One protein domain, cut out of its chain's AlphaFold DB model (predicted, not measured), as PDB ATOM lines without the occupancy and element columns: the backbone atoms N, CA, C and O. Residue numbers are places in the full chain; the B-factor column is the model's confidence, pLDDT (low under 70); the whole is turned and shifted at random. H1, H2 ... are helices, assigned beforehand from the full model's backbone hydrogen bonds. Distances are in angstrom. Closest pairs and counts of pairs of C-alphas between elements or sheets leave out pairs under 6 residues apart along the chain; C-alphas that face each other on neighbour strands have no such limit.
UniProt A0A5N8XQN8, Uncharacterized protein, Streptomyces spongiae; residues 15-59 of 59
ATOM      1  N   VAL A  15      95.836 122.940 112.274       85.12
ATOM      2  CA  VAL A  15      97.016 122.077 112.185       85.12
ATOM      3  C   VAL A  15      96.717 120.880 111.292       85.12
ATOM      4  O   VAL A  15      97.442 120.657 110.329       85.12
ATOM      5  N   ALA A  16      95.619 120.160 111.539       87.19
ATOM      6  CA  ALA A  16      95.222 119.032 110.694       87.19
ATOM      7  C   ALA A  16      94.945 119.460 109.243       87.19
ATOM      8  O   ALA A  16      95.299 118.754 108.303       87.19
ATOM      9  N   LEU A  17      94.337 120.632 109.042       87.38
ATOM     10  CA  LEU A  17      94.081 121.165 107.709       87.38
ATOM     11  C   LEU A  17      95.384 121.542 106.989       87.38
ATOM     12  O   LEU A  17      95.543 121.194 105.822       87.38
ATOM     13  N   ALA A  18      96.324 122.185 107.690       90.19
ATOM     14  CA  ALA A  18      97.649 122.479 107.149       90.19
ATOM     15  C   ALA A  18      98.435 121.196 106.827       90.19
ATOM     16  O   ALA A  18      99.143 121.142 105.826       90.19
ATOM     17  N   GLU A  19      98.286 120.145 107.638       92.44
ATOM     18  CA  GLU A  19      98.914 118.845 107.388       92.44
ATOM     19  C   GLU A  19      98.331 118.157 106.149       92.44
ATOM     20  O   GLU A  19      99.086 117.617 105.342       92.44
ATOM     21  N   ILE A  20      97.011 118.216 105.948       91.81
ATOM     22  CA  ILE A  20      96.356 117.684 104.744       91.81
ATOM     23  C   ILE A  20      96.834 118.429 103.493       91.81
ATOM     24  O   ILE A  20      97.143 117.790 102.485       91.81
ATOM     25  N   GLU A  21      96.909 119.761 103.551       93.50
ATOM     26  CA  GLU A  21      97.387 120.592 102.441       93.50
ATOM     27  C   GLU A  21      98.848 120.266 102.097       93.50
ATOM     28  O   GLU A  21      99.150 119.932 100.949       93.50
ATOM     29  N   LEU A  22      99.725 120.220 103.107       93.94
ATOM     30  CA  LEU A  22     101.129 119.845 102.944       93.94
ATOM     31  C   LEU A  22     101.291 118.423 102.387       93.94
ATOM     32  O   LEU A  22     102.081 118.201 101.469       93.94
ATOM     33  N   CYS A  23     100.539 117.447 102.906       95.88
ATOM     34  CA  CYS A  23     100.555 116.077 102.391       95.88
ATOM     35  C   CYS A  23     100.158 116.029 100.910       95.88
ATOM     36  O   CYS A  23     100.788 115.315 100.126       95.88
ATOM     37  N   GLY A  24      99.139 116.796 100.518       94.69
ATOM     38  CA  GLY A  24      98.695 116.901  99.131       94.69
ATOM     39  C   GLY A  24      99.796 117.415  98.202       94.69
ATOM     40  O   GLY A  24     100.068 116.794  97.171       94.69
ATOM     41  N   GLU A  25     100.474 118.500  98.584       96.62
ATOM     42  CA  GLU A  25     101.584 119.058  97.802       96.62
ATOM     43  C   GLU A  25     102.748 118.069  97.661       96.62
ATOM     44  O   GLU A  25     103.280 117.886  96.562       96.62
ATOM     45  N   LEU A  26     103.107 117.371  98.742       92.19
ATOM     46  CA  LEU A  26     104.196 116.393  98.732       92.19
ATOM     47  C   LEU A  26     103.897 115.183  97.834       92.19
ATOM     48  O   LEU A  26     104.795 114.717  97.136       92.19
ATOM     49  N   ILE A  27     102.653 114.696  97.794       91.06
ATOM     50  CA  ILE A  27     102.244 113.602  96.894       91.06
ATOM     51  C   ILE A  27     102.406 114.013  95.428       91.06
ATOM     52  O   ILE A  27     102.911 113.232  94.617       91.06
ATOM     53  N   ILE A  28     101.988 115.233  95.084       91.19
ATOM     54  CA  ILE A  28     102.095 115.760  93.719       91.19
ATOM     55  C   ILE A  28     103.567 115.936  93.345       91.19
ATOM     56  O   ILE A  28     103.983 115.462  92.288       91.19
ATOM     57  N   ALA A  29     104.363 116.554  94.221       90.88
ATOM     58  CA  ALA A  29     105.795 116.742  94.009       90.88
ATOM     59  C   ALA A  29     106.524 115.400  93.831       90.88
ATOM     60  O   ALA A  29     107.280 115.239  92.876       90.88
ATOM     61  N   ALA A  30     106.241 114.415  94.687       86.69
ATOM     62  CA  ALA A  30     106.815 113.076  94.589       86.69
ATOM     63  C   ALA A  30     106.381 112.339  93.312       86.69
ATOM     64  O   ALA A  30     107.188 111.648  92.702       86.69
ATOM     65  N   SER A  31     105.129 112.505  92.873       83.19
ATOM     66  CA  SER A  31     104.628 111.869  91.642       83.19
ATOM     67  C   SER A  31     105.166 112.525  90.366       83.19
ATOM     68  O   SER A  31     105.236 111.871  89.328       83.19
ATOM     69  N   ALA A  32     105.513 113.814  90.424       89.69
ATOM     70  CA  ALA A  32     106.135 114.552  89.325       89.69
ATOM     71  C   ALA A  32     107.667 114.412  89.301       89.69
ATOM     72  O   ALA A  32     108.294 114.714  88.282       89.69
ATOM     73  N   ALA A  33     108.277 113.970  90.403       85.50
ATOM     74  CA  ALA A  33     109.697 113.670  90.460       85.50
ATOM     75  C   ALA A  33     110.029 112.510  89.508       85.50
ATOM     76  O   ALA A  33     109.328 111.502  89.452       85.50
ATOM     77  N   HIS A  34     111.126 112.642  88.762       81.94
ATOM     78  CA  HIS A  34     111.589 111.632  87.805       81.94
ATOM     79  C   HIS A  34     112.349 110.491  88.514       81.94
ATOM     80  O   HIS A  34     113.401 110.041  88.059       81.94
ATOM     81  N   GLU A  35     111.856 110.054  89.670       81.88
ATOM     82  CA  GLU A  35     112.437 108.929  90.395       81.88
ATOM     83  C   GLU A  35     111.853 107.608  89.894       81.88
ATOM     84  O   GLU A  35     110.703 107.520  89.454       81.88
ATOM     85  N   GLU A  36     112.667 106.558  89.936       81.56
ATOM     86  CA  GLU A  36     112.206 105.223  89.583       81.56
ATOM     87  C   GLU A  36     111.228 104.704  90.641       81.56
ATOM     88  O   GLU A  36     111.355 104.954  91.842       81.56
ATOM     89  N   ARG A  37     110.234 103.935  90.190       83.19
ATOM     90  CA  ARG A  37     109.328 103.222  91.093       83.19
ATOM     91  C   ARG A  37     110.152 102.355  92.047       83.19
ATOM     92  O   ARG A  37     111.042 101.630  91.608       83.19
ATOM     93  N   LEU A  38     109.795 102.371  93.333       87.00
ATOM     94  CA  LEU A  38     110.355 101.433  94.307       87.00
ATOM     95  C   LEU A  38     110.228  99.992  93.799       87.00
ATOM     96  O   LEU A  38     109.233  99.618  93.169       87.00
ATOM     97  N   SER A  39     111.229  99.170  94.112       91.00
ATOM     98  CA  SER A  39     111.169  97.741  93.820       91.00
ATOM     99  C   SER A  39     110.025  97.080  94.596       91.00
ATOM    100  O   SER A  39     109.692  97.498  95.705       91.00
ATOM    101  N   LEU A  40     109.441  96.014  94.038       90.94
ATOM    102  CA  LEU A  40     108.342  95.282  94.684       90.94
ATOM    103  C   LEU A  40     108.719  94.789  96.087       90.94
ATOM    104  O   LEU A  40     107.940  94.947  97.016       90.94
ATOM    105  N   VAL A  41     109.951  94.295  96.256       93.06
ATOM    106  CA  VAL A  41     110.475  93.847  97.559       93.06
ATOM    107  C   VAL A  41     110.470  94.989  98.578       93.06
ATOM    108  O   VAL A  41     110.052  94.797  99.716       93.06
ATOM    109  N   ARG A  42     110.897  96.191  98.173       92.25
ATOM    110  CA  ARG A  42     110.918  97.360  99.059       92.25
ATOM    111  C   ARG A  42     109.510  97.877  99.358       92.25
ATOM    112  O   ARG A  42     109.267  98.350 100.463       92.25
ATOM    113  N   ILE A  43     108.589  97.781  98.398       92.75
ATOM    114  CA  ILE A  43     107.173  98.108  98.605       92.75
ATOM    115  C   ILE A  43     106.565  97.164  99.647       92.75
ATOM    116  O   ILE A  43     105.969  97.640 100.607       92.75
ATOM    117  N   ASP A  44     106.762  95.854  99.497       93.00
ATOM    118  CA  ASP A  44     106.245  94.854 100.436       93.00
ATOM    119  C   ASP A  44     106.823  95.033 101.846       93.00
ATOM    120  O   ASP A  44     106.100  94.865 102.828       93.00
ATOM    121  N   GLU A  45     108.101  95.415 101.954       93.06
ATOM    122  CA  GLU A  45     108.757  95.738 103.226       93.06
ATOM    123  C   GLU A  45     108.129  96.966 103.900       93.06
ATOM    124  O   GLU A  45     107.776  96.913 105.077       93.06
ATOM    125  N   VAL A  46     107.948  98.066 103.160       92.94
ATOM    126  CA  VAL A  46     107.341  99.303 103.685       92.94
ATOM    127  C   VAL A  46     105.892  99.071 104.105       92.94
ATOM    128  O   VAL A  46     105.465  99.556 105.151       92.94
ATOM    129  N   LEU A  47     105.145  98.317 103.301       92.56
ATOM    130  CA  LEU A  47     103.749  97.981 103.563       92.56
ATOM    131  C   LEU A  47     103.584  96.834 104.567       92.56
ATOM    132  O   LEU A  47     102.459  96.526 104.938       92.56
ATOM    133  N   LYS A  48     104.677  96.195 105.005       92.56
ATOM    134  CA  LYS A  48     104.663  95.055 105.936       92.56
ATOM    135  C   LYS A  48     103.720  93.925 105.503       92.56
ATOM    136  O   LYS A  48     103.154  93.215 106.331       92.56
ATOM    137  N   VAL A  49     103.588  93.709 104.192       92.06
ATOM    138  CA  VAL A  49     102.619  92.764 103.599       92.06
ATOM    139  C   VAL A  49     102.817  91.341 104.125       92.06
ATOM    140  O   VAL A  49     101.852  90.596 104.286       92.06
ATOM    141  N   ALA A  50     104.061  90.945 104.411       84.06
ATOM    142  CA  ALA A  50     104.361  89.639 104.991       84.06
ATOM    143  C   ALA A  50     103.749  89.474 106.393       84.06
ATOM    144  O   ALA A  50     103.103  88.464 106.660       84.06
ATOM    145  N   GLU A  51     103.879  90.484 107.259       88.69
ATOM    146  CA  GLU A  51     103.312  90.468 108.614       88.69
ATOM    147  C   GLU A  51     101.776  90.419 108.571       88.69
ATOM    148  O   GLU A  51     101.151  89.658 109.309       88.69
ATOM    149  N   GLU A  52     101.156  91.173 107.657       87.25
ATOM    150  CA  GLU A  52      99.700  91.179 107.472       87.25
ATOM    151  C   GLU A  52      99.158  89.831 106.973       87.25
ATOM    152  O   GLU A  52      98.101  89.377 107.424       87.25
ATOM    153  N   ARG A  53      99.880  89.171 106.057       86.31
ATOM    154  CA  ARG A  53      99.510  87.849 105.529       86.31
ATOM    155  C   ARG A  53      99.609  86.763 106.594       86.31
ATOM    156  O   ARG A  53      98.682  85.967 106.706       86.31
ATOM    157  N   GLU A  54     100.672  86.760 107.394       86.44
ATOM    158  CA  GLU A  54     100.822  85.842 108.532       86.44
ATOM    159  C   GLU A  54      99.707  86.059 109.567       86.44
ATOM    160  O   GLU A  54      99.052  85.110 110.003       86.44
ATOM    161  N   ALA A  55      99.394  87.318 109.889       86.25
ATOM    162  CA  ALA A  55      98.290  87.654 110.786       86.25
ATOM    163  C   ALA A  55      96.908  87.246 110.235       86.25
ATOM    164  O   ALA A  55      95.982  87.009 111.011       86.25
ATOM    165  N   ALA A  56      96.742  87.189 108.910       84.19
ATOM    166  CA  ALA A  56      95.522  86.719 108.259       84.19
ATOM    167  C   ALA A  56      95.437  85.190 108.158       84.19
ATOM    168  O   ALA A  56      94.335  84.659 108.243       84.19
ATOM    169  N   ALA A  57      96.567  84.496 107.998       83.56
ATOM    170  CA  ALA A  57      96.642  83.036 107.934       83.56
ATOM    171  C   ALA A  57      96.522  82.363 109.314       83.56
ATOM    172  O   ALA A  57      96.110  81.211 109.401       83.56
ATOM    173  N   GLY A  58      96.866  83.079 110.390       76.69
ATOM    174  CA  GLY A  58      96.669  82.635 111.774       76.69
ATOM    175  C   GLY A  58      95.250  82.829 112.331       76.69
ATOM    176  O   GLY A  58      95.061  82.638 113.533       76.69
ATOM    177  N   ARG A  59      94.281  83.242 111.501       58.62
ATOM    178  CA  ARG A  59      92.858  83.396 111.855       58.62
ATOM    179  C   ARG A  59      91.995  82.295 111.258       58.62
ATOM    180  O   ARG A  59      92.263  81.895 110.106       58.62
TER     181      ARG A  59
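What this domain is: This is residues 15 to 59 of the 59 residues of an uncharacterized protein of Streptomyces spongiae (UniProt A0A5N8XQN8). The model is an open, flat U drawn by three helices that hardly meet: the long helix H1 makes one arm, a link of seven residues makes the floor, and the short helix H2 rises from the far end of the floor, running back against the direction of H1 with a wide empty space between them. At the end of H2 the chain turns sharply outward into H3, which points away from H1. The printed part has 45 residues with three named helices, in the order H1, H2, H3, and no named strand; the class is all helix. The whole is extended, with a radius of gyration of the C-alphas of 15.6 A, and the C-alphas span 40 by 30 by 9 A.

How they stand to each other: H1, residues 15 to 32, touches no helix. Residues 15 to 40, of which 15 to 32 belong to H1, stand free, with no C-alpha 8 or more places away along the chain within 10 A. H2, residues 40 to 46, is apart from H1, though it follows H1 in the chain. H3, residues 49 to 57, is close to H2 but not clearly touching it, with 1 pair of C-alphas within 8 A. The closest C-alphas of the two, those of Asp 44 and Ala 50, are 7.2 A apart. The lines of H2 and H3 are about perpendicular, at 77 degrees, and their centres are 13.9 A apart. H1 and H3 are apart. In H1, H2 and H3 every O i to N i+4 pair is within hydrogen-bond range.

Where its parts are: H1 runs from Val 15, with its C-alpha at (97.016, 122.077, 112.185), to Ala 32, with its C-alpha at (106.135, 114.552, 89.325), and is 25.7 A long from first to last C-alpha. H2 runs from Leu 40, with its C-alpha at (108.342, 95.282, 94.684), to Val 46 and is 9.9 A long. H3 runs from Val 49 to Ala 57, with its last C-alpha at (96.642, 83.036, 107.934), and is 12.2 A long.

The domain as a whole: The two C-alphas farthest apart, those of His 34 and Arg 59, are 41.6 A apart, and the first and last printed C-alphas, those of Val 15 and Arg 59, are 38.9 A apart. The printed part has no cut and ends at residue 59, the chain's last residue. No link is long: the link from H1 to H2, 7 residues, is short, and the link from H2 to H3, 2 residues, is tight. The mean pLDDT of the printed part is 88.3, and one residue, Arg 59, is under 70.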